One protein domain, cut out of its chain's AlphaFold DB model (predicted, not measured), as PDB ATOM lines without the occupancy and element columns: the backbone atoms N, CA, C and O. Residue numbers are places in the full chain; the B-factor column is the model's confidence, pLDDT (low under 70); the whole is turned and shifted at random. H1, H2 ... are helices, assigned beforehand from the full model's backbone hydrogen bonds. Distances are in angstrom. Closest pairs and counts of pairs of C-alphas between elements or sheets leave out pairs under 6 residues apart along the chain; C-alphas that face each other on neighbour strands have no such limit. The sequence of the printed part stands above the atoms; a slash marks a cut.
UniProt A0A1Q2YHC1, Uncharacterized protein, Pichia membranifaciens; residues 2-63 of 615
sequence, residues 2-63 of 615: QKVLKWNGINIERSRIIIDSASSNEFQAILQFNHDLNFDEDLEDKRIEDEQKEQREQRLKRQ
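What this domain is: This is residues 2 to 63 of the 615 residues of an uncharacterized protein of Pichia membranifaciens (UniProt A0A1Q2YHC1). From residue 2 an unnamed stretch runs out, folds back near residues 13 and 14 as a long narrow loop, and leads into a short helix, H1; past a corner, the longer helix H2 sticks out as a free arm, making an open arch. The printed part has 62 residues, with two named helices, H1 then H2, and no named strand: all helix. It is extended, with a radius of gyration of the C-alphas of 17.7 A, and flat, spanning 45 by 37 by 13 A.

How they stand to each other: H1, residues 24 to 36, and H2, residues 41 to 63, are apart, joined by a tight link of 4 residues. Every O i to N i+4 pair is within hydrogen-bond range in H1, and 18 of 19 in H2.

Where its parts are: H1 starts at C-alpha 24 (315.377, 464.837, 424.501) and measures 18.3 A. H2 measures 33.2 A, ending at C-alpha 63 (354.794, 438.131, 435.155).

The domain as a whole: The two farthest C-alphas, of Asn 25 and Gln 63, are 49.6 A apart. Residues 32 to 38 and 40 to 63 stand free. The printed part has no cut. Residues 2 to 18 have pLDDT under 70.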
ATOM      1  N   GLN A   2     329.519 459.090 423.986       43.38
ATOM      2  CA  GLN A   2     329.576 457.639 424.278       43.38
ATOM      3  C   GLN A   2     328.719 457.209 425.488       43.38
ATOM      4  O   GLN A   2     327.932 456.282 425.333       43.38
ATOM      5  N   LYS A   3     328.763 457.942 426.617       53.72
ATOM      6  CA  LYS A   3     327.900 457.723 427.805       53.72
ATOM      7  C   LYS A   3     326.370 457.903 427.539       53.72
ATOM      8  O   LYS A   3     325.581 457.707 428.448       53.72
ATOM      9  N   VAL A   4     325.927 458.266 426.320       52.88
ATOM     10  CA  VAL A   4     324.522 458.641 425.984       52.88
ATOM     11  C   VAL A   4     323.876 457.745 424.907       52.88
ATOM     12  O   VAL A   4     322.668 457.812 424.679       52.88
ATOM     13  N   LEU A   5     324.635 456.866 424.240       48.81
ATOM     14  CA  LEU A   5     324.059 455.910 423.285       48.81
ATOM     15  C   LEU A   5     323.372 454.757 424.028       48.81
ATOM     16  O   LEU A   5     323.956 453.699 424.243       48.81
ATOM     17  N   LYS A   6     322.112 454.973 424.409       50.91
ATOM     18  CA  LYS A   6     321.214 453.939 424.931       50.91
ATOM     19  C   LYS A   6     321.033 452.863 423.854       50.91
ATOM     20  O   LYS A   6     320.544 453.151 422.764       50.91
ATOM     21  N   TRP A   7     321.448 451.626 424.135       48.38
ATOM     22  CA  TRP A   7     321.404 450.512 423.176       48.38
ATOM     23  C   TRP A   7     319.969 449.966 423.050       48.38
ATOM     24  O   TRP A   7     319.689 448.833 423.443       48.38
ATOM     25  N   ASN A   8     319.052 450.786 422.521       45.06
ATOM     26  CA  ASN A   8     317.631 450.485 422.308       45.06
ATOM     27  C   ASN A   8     317.440 449.430 421.194       45.06
ATOM     28  O   ASN A   8     316.921 449.708 420.120       45.06
ATOM     29  N   GLY A   9     317.875 448.198 421.471       45.84
ATOM     30  CA  GLY A   9     317.783 447.043 420.584       45.84
ATOM     31  C   GLY A   9     318.853 447.017 419.490       45.84
ATOM     32  O   GLY A   9     318.719 447.664 418.456       45.84
ATOM     33  N   ILE A  10     319.863 446.148 419.637       49.72
ATOM     34  CA  ILE A  10     320.672 445.711 418.486       49.72
ATOM     35  C   ILE A  10     319.788 444.808 417.614       49.72
ATOM     36  O   ILE A  10     319.840 443.582 417.706       49.72
ATOM     37  N   ASN A  11     318.929 445.401 416.788       49.72
ATOM     38  CA  ASN A  11     318.038 444.635 415.931       49.72
ATOM     39  C   ASN A  11     318.825 444.088 414.726       49.72
ATOM     40  O   ASN A  11     318.964 444.763 413.709       49.72
ATOM     41  N   ILE A  12     319.384 442.874 414.852       57.00
ATOM     42  CA  ILE A  12     320.250 442.234 413.838       57.00
ATOM     43  C   ILE A  12     319.439 441.698 412.638       57.00
ATOM     44  O   ILE A  12     319.688 440.609 412.113       57.00
ATOM     45  N   GLU A  13     318.476 442.471 412.141       52.84
ATOM     46  CA  GLU A  13     317.873 442.208 410.843       52.84
ATOM     47  C   GLU A  13     318.808 442.672 409.717       52.84
ATOM     48  O   GLU A  13     319.140 443.847 409.563       52.84
ATOM     49  N   ARG A  14     319.206 441.721 408.859       56.59
ATOM     50  CA  ARG A  14     319.837 441.990 407.550       56.59
ATOM     51  C   ARG A  14     321.137 442.810 407.627       56.59
ATOM     52  O   ARG A  14     321.413 443.636 406.756       56.59
ATOM     53  N   SER A  15     321.958 442.527 408.641       59.31
ATOM     54  CA  SER A  15     323.344 443.012 408.764       59.31
ATOM     55  C   SER A  15     323.500 444.535 408.886       59.31
ATOM     56  O   SER A  15     324.549 445.073 408.534       59.31
ATOM     57  N   ARG A  16     322.478 445.240 409.386       60.31
ATOM     58  CA  ARG A  16     322.542 446.677 409.680       60.31
ATOM     59  C   ARG A  16     322.244 446.909 411.152       60.31
ATOM     60  O   ARG A  16     321.195 446.502 411.628       60.31
ATOM     61  N   ILE A  17     323.154 447.581 411.848       69.56
ATOM     62  CA  ILE A  17     322.882 448.100 413.188       69.56
ATOM     63  C   ILE A  17     322.178 449.442 412.988       69.56
ATOM     64  O   ILE A  17     322.768 450.369 412.432       69.56
ATOM     65  N   ILE A  18     320.914 449.522 413.392       66.50
ATOM     66  CA  ILE A  18     320.215 450.796 413.563       66.50
ATOM     67  C   ILE A  18     320.550 451.278 414.976       66.50
ATOM     68  O   ILE A  18     320.512 450.490 415.920       66.50
ATOM     69  N   ILE A  19     320.950 452.541 415.102       72.00
ATOM     70  CA  ILE A  19     321.243 453.188 416.381       72.00
ATOM     71  C   ILE A  19     320.297 454.378 416.470       72.00
ATOM     72  O   ILE A  19     320.579 455.438 415.911       72.00
ATOM     73  N   ASP A  20     319.159 454.174 417.125       78.12
ATOM     74  CA  ASP A  20     318.197 455.245 417.350       78.12
ATOM     75  C   ASP A  20     318.744 456.205 418.412       78.12
ATOM     76  O   ASP A  20     319.176 455.801 419.494       78.12
ATOM     77  N   SER A  21     318.754 457.499 418.095       75.75
ATOM     78  CA  SER A  21     319.133 458.544 419.043       75.75
ATOM     79  C   SER A  21     318.078 458.661 420.140       75.75
ATOM     80  O   SER A  21     316.906 458.879 419.823       75.75
ATOM     81  N   ALA A  22     318.493 458.579 421.406       79.25
ATOM     82  CA  ALA A  22     317.614 458.830 422.547       79.25
ATOM     83  C   ALA A  22     316.905 460.189 422.407       79.25
ATOM     84  O   ALA A  22     317.504 461.178 421.974       79.25
ATOM     85  N   SER A  23     315.624 460.231 422.765       89.06
ATOM     86  CA  SER A  23     314.833 461.463 422.713       89.06
ATOM     87  C   SER A  23     315.304 462.487 423.756       89.06
ATOM     88  O   SER A  23     315.890 462.128 424.778       89.06
ATOM     89  N   SER A  24     315.011 463.777 423.540       86.38
ATOM     90  CA  SER A  24     315.377 464.837 424.501       86.38
ATOM     91  C   SER A  24     314.812 464.581 425.904       86.38
ATOM     92  O   SER A  24     315.465 464.897 426.896       86.38
ATOM     93  N   ASN A  25     313.623 463.977 425.987       90.50
ATOM     94  CA  ASN A  25     312.959 463.667 427.249       90.50
ATOM     95  C   ASN A  25     313.627 462.470 427.947       90.50
ATOM     96  O   ASN A  25     313.827 462.510 429.155       90.50
ATOM     97  N   GLU A  26     314.035 461.433 427.204       85.00
ATOM     98  CA  GLU A  26     314.843 460.339 427.767       85.00
ATOM     99  C   GLU A  26     316.209 460.828 428.251       85.00
ATOM    100  O   GLU A  26     316.689 460.358 429.277       85.00
ATOM    101  N   PHE A  27     316.838 461.766 427.536       83.25
ATOM    102  CA  PHE A  27     318.110 462.344 427.959       83.25
ATOM    103  C   PHE A  27     317.966 463.128 429.271       83.25
ATOM    104  O   PHE A  27     318.755 462.920 430.188       83.25
ATOM    105  N   GLN A  28     316.924 463.958 429.400       89.56
ATOM    106  CA  GLN A  28     316.615 464.652 430.655       89.56
ATOM    107  C   GLN A  28     316.302 463.674 431.795       89.56
ATOM    108  O   GLN A  28     316.848 463.835 432.882       89.56
ATOM    109  N   ALA A  29     315.518 462.621 431.539       89.25
ATOM    110  CA  ALA A  29     315.213 461.596 432.537       89.25
ATOM    111  C   ALA A  29     316.461 460.817 433.000       89.25
ATOM    112  O   ALA A  29     316.557 460.471 434.171       89.25
ATOM    113  N   ILE A  30     317.436 460.566 432.113       83.19
ATOM    114  CA  ILE A  30     318.718 459.939 432.481       83.19
ATOM    115  C   ILE A  30     319.586 460.897 433.311       83.19
ATOM    116  O   ILE A  30     320.198 460.466 434.282       83.19
ATOM    117  N   LEU A  31     319.624 462.191 432.973       83.94
ATOM    118  CA  LEU A  31     320.349 463.183 433.778       83.94
ATOM    119  C   LEU A  31     319.738 463.349 435.177       83.94
ATOM    120  O   LEU A  31     320.484 463.399 436.149       83.94
ATOM    121  N   GLN A  32     318.405 463.385 435.281       88.56
ATOM    122  CA  GLN A  32     317.697 463.399 436.564       88.56
ATOM    123  C   GLN A  32     317.984 462.124 437.361       88.56
ATOM    124  O   GLN A  32     318.460 462.213 438.479       88.56
ATOM    125  N   PHE A  33     317.839 460.942 436.755       89.62
ATOM    126  CA  PHE A  33     318.134 459.666 437.414       89.62
ATOM    127  C   PHE A  33     319.574 459.567 437.949       89.62
ATOM    128  O   PHE A  33     319.783 459.079 439.056       89.62
ATOM    129  N   ASN A  34     320.572 460.057 437.205       83.31
ATOM    130  CA  ASN A  34     321.957 460.093 437.682       83.31
ATOM    131  C   ASN A  34     322.135 461.069 438.861       83.31
ATOM    132  O   ASN A  34     322.838 460.753 439.819       83.31
ATOM    133  N   HIS A  35     321.488 462.236 438.805       86.19
ATOM    134  CA  HIS A  35     321.497 463.224 439.885       86.19
ATOM    135  C   HIS A  35     320.811 462.686 441.154       86.19
ATOM    136  O   HIS A  35     321.378 462.768 442.237       86.19
ATOM    137  N   ASP A  36     319.641 462.063 441.015       89.06
ATOM    138  CA  ASP A  36     318.837 461.516 442.118       89.06
ATOM    139  C   ASP A  36     319.506 460.306 442.804       89.06
ATOM    140  O   ASP A  36     319.215 460.004 443.962       89.06
ATOM    141  N   LEU A  37     320.429 459.627 442.116       87.94
ATOM    142  CA  LEU A  37     321.294 458.586 442.684       87.94
ATOM    143  C   LEU A  37     322.531 459.132 443.421       87.94
ATOM    144  O   LEU A  37     323.320 458.331 443.922       87.94
ATOM    145  N   ASN A  38     322.742 460.455 443.461       85.94
ATOM    146  CA  ASN A  38     324.011 461.084 443.846       85.94
ATOM    147  C   ASN A  38     325.217 460.476 443.092       85.94
ATOM    148  O   ASN A  38     326.268 460.219 443.683       85.94
ATOM    149  N   PHE A  39     325.070 460.213 441.785       84.06
ATOM    150  CA  PHE A  39     326.163 459.697 440.961       84.06
ATOM    151  C   PHE A  39     327.218 460.789 440.729       84.06
ATOM    152  O   PHE A  39     327.105 461.609 439.816       84.06
ATOM    153  N   ASP A  40     328.252 460.785 441.565       87.75
ATOM    154  CA  ASP A  40     329.446 461.605 441.392       87.75
ATOM    155  C   ASP A  40     330.336 461.002 440.287       87.75
ATOM    156  O   ASP A  40     330.980 459.961 440.462       87.75
ATOM    157  N   GLU A  41     330.350 461.663 439.124       82.62
ATOM    158  CA  GLU A  41     331.136 461.250 437.957       82.62
ATOM    159  C   GLU A  41     332.651 461.263 438.252       82.62
ATOM    160  O   GLU A  41     333.364 460.395 437.747       82.62
ATOM    161  N   ASP A  42     333.128 462.140 439.146       87.75
ATOM    162  CA  ASP A  42     334.531 462.196 439.568       87.75
ATOM    163  C   ASP A  42     334.897 461.079 440.562       87.75
ATOM    164  O   ASP A  42     336.088 460.830 440.772       87.75
ATOM    165  N   LEU A  43     333.937 460.414 441.217       91.62
ATOM    166  CA  LEU A  43     334.208 459.246 442.072       91.62
ATOM    167  C   LEU A  43     334.170 457.936 441.282       91.62
ATOM    168  O   LEU A  43     335.050 457.096 441.476       91.62
ATOM    169  N   GLU A  44     333.216 457.757 440.365       87.75
ATOM    170  CA  GLU A  44     333.170 456.537 439.546       87.75
ATOM    171  C   GLU A  44     334.302 456.512 438.500       87.75
ATOM    172  O   GLU A  44     334.937 455.468 438.335       87.75
ATOM    173  N   ASP A  45     334.652 457.635 437.853       87.94
ATOM    174  CA  ASP A  45     335.792 457.653 436.919       87.94
ATOM    175  C   ASP A  45     337.134 457.389 437.670       87.94
ATOM    176  O   ASP A  45     337.982 456.664 437.142       87.94
ATOM    177  N   LYS A  46     337.300 457.834 438.935       94.56
ATOM    178  CA  LYS A  46     338.440 457.439 439.809       94.56
ATOM    179  C   LYS A  46     338.444 455.941 440.117       94.56
ATOM    180  O   LYS A  46     339.466 455.280 439.961       94.56
ATOM    181  N   ARG A  47     337.298 455.385 440.516       94.81
ATOM    182  CA  ARG A  47     337.136 453.952 440.814       94.81
ATOM    183  C   ARG A  47     337.478 453.073 439.604       94.81
ATOM    184  O   ARG A  47     338.094 452.020 439.763       94.81
ATOM    185  N   ILE A  48     337.118 453.516 438.399       93.62
ATOM    186  CA  ILE A  48     337.472 452.862 437.131       93.62
ATOM    187  C   ILE A  48     338.984 452.950 436.853       93.62
ATOM    188  O   ILE A  48     339.558 452.012 436.290       93.62
ATOM    189  N   GLU A  49     339.648 454.048 437.227       95.44
ATOM    190  CA  GLU A  49     341.107 454.165 437.137       95.44
ATOM    191  C   GLU A  49     341.821 453.245 438.142       95.44
ATOM    192  O   GLU A  49     342.738 452.521 437.743       95.44
ATOM    193  N   ASP A  50     341.360 453.181 439.394       96.44
ATOM    194  CA  ASP A  50     341.906 452.277 440.413       96.44
ATOM    195  C   ASP A  50     341.707 450.796 440.050       96.44
ATOM    196  O   ASP A  50     342.659 450.019 440.141       96.44
ATOM    197  N   GLU A  51     340.540 450.386 439.532       95.44
ATOM    198  CA  GLU A  51     340.351 449.006 439.051       95.44
ATOM    199  C   GLU A  51     341.301 448.692 437.880       95.44
ATOM    200  O   GLU A  51     341.930 447.631 437.829       95.44
ATOM    201  N   GLN A  52     341.491 449.630 436.944       94.69
ATOM    202  CA  GLN A  52     342.471 449.461 435.868       94.69
ATOM    203  C   GLN A  52     343.915 449.401 436.379       94.69
ATOM    204  O   GLN A  52     344.729 448.668 435.808       94.69
ATOM    205  N   LYS A  53     344.252 450.165 437.421       96.38
ATOM    206  CA  LYS A  53     345.564 450.158 438.074       96.38
ATOM    207  C   LYS A  53     345.810 448.816 438.761       96.38
ATOM    208  O   LYS A  53     346.839 448.193 438.497       96.38
ATOM    209  N   GLU A  54     344.834 448.299 439.506       96.12
ATOM    210  CA  GLU A  54     344.914 446.979 440.135       96.12
ATOM    211  C   GLU A  54     345.024 445.859 439.084       96.12
ATOM    212  O   GLU A  54     345.897 444.998 439.179       96.12
ATOM    213  N   GLN A  55     344.234 445.902 438.004       94.19
ATOM    214  CA  GLN A  55     344.347 444.935 436.901       94.19
ATOM    215  C   GLN A  55     345.725 444.977 436.206       94.19
ATOM    216  O   GLN A  55     346.222 443.935 435.754       94.19
ATOM    217  N   ARG A  56     346.375 446.149 436.112       94.31
ATOM    218  CA  ARG A  56     347.767 446.272 435.630       94.31
ATOM    219  C   ARG A  56     348.749 445.664 436.636       94.31
ATOM    220  O   ARG A  56     349.629 444.906 436.228       94.31
ATOM    221  N   GLU A  57     348.578 445.922 437.929       94.69
ATOM    222  CA  GLU A  57     349.446 445.391 438.983       94.69
ATOM    223  C   GLU A  57     349.319 443.864 439.132       94.69
ATOM    224  O   GLU A  57     350.330 443.162 439.165       94.69
ATOM    225  N   GLN A  58     348.103 443.306 439.111       93.75
ATOM    226  CA  GLN A  58     347.870 441.858 439.074       93.75
ATOM    227  C   GLN A  58     348.543 441.204 437.855       93.75
ATOM    228  O   GLN A  58     349.104 440.109 437.960       93.75
ATOM    229  N   ARG A  59     348.521 441.865 436.688       92.31
ATOM    230  CA  ARG A  59     349.231 441.393 435.486       92.31
ATOM    231  C   ARG A  59     350.747 441.411 435.662       92.31
ATOM    232  O   ARG A  59     351.392 440.459 435.229       92.31
ATOM    233  N   LEU A  60     351.301 442.434 436.312       91.44
ATOM    234  CA  LEU A  60     352.726 442.504 436.643       91.44
ATOM    235  C   LEU A  60     353.118 441.419 437.658       91.44
ATOM    236  O   LEU A  60     354.067 440.686 437.399       91.44
ATOM    237  N   LYS A  61     352.340 441.216 438.731       92.00
ATOM    238  CA  LYS A  61     352.536 440.137 439.725       92.00
ATOM    239  C   LYS A  61     352.556 438.739 439.083       92.00
ATOM    240  O   LYS A  61     353.385 437.906 439.438       92.00
ATOM    241  N   ARG A  62     351.706 438.493 438.077       86.62
ATOM    242  CA  ARG A  62     351.688 437.238 437.287       86.62
ATOM    243  C   ARG A  62     352.829 437.104 436.264       86.62
ATOM    244  O   ARG A  62     352.983 436.032 435.685       86.62
ATOM    245  N   GLN A  63     353.594 438.164 436.005       82.12
ATOM    246  CA  GLN A  63     354.794 438.131 435.155       82.12
ATOM    247  C   GLN A  63     356.093 438.141 435.972       82.12
ATOM    248  O   GLN A  63     357.101 437.623 435.498       82.12
TER     249      GLN A  63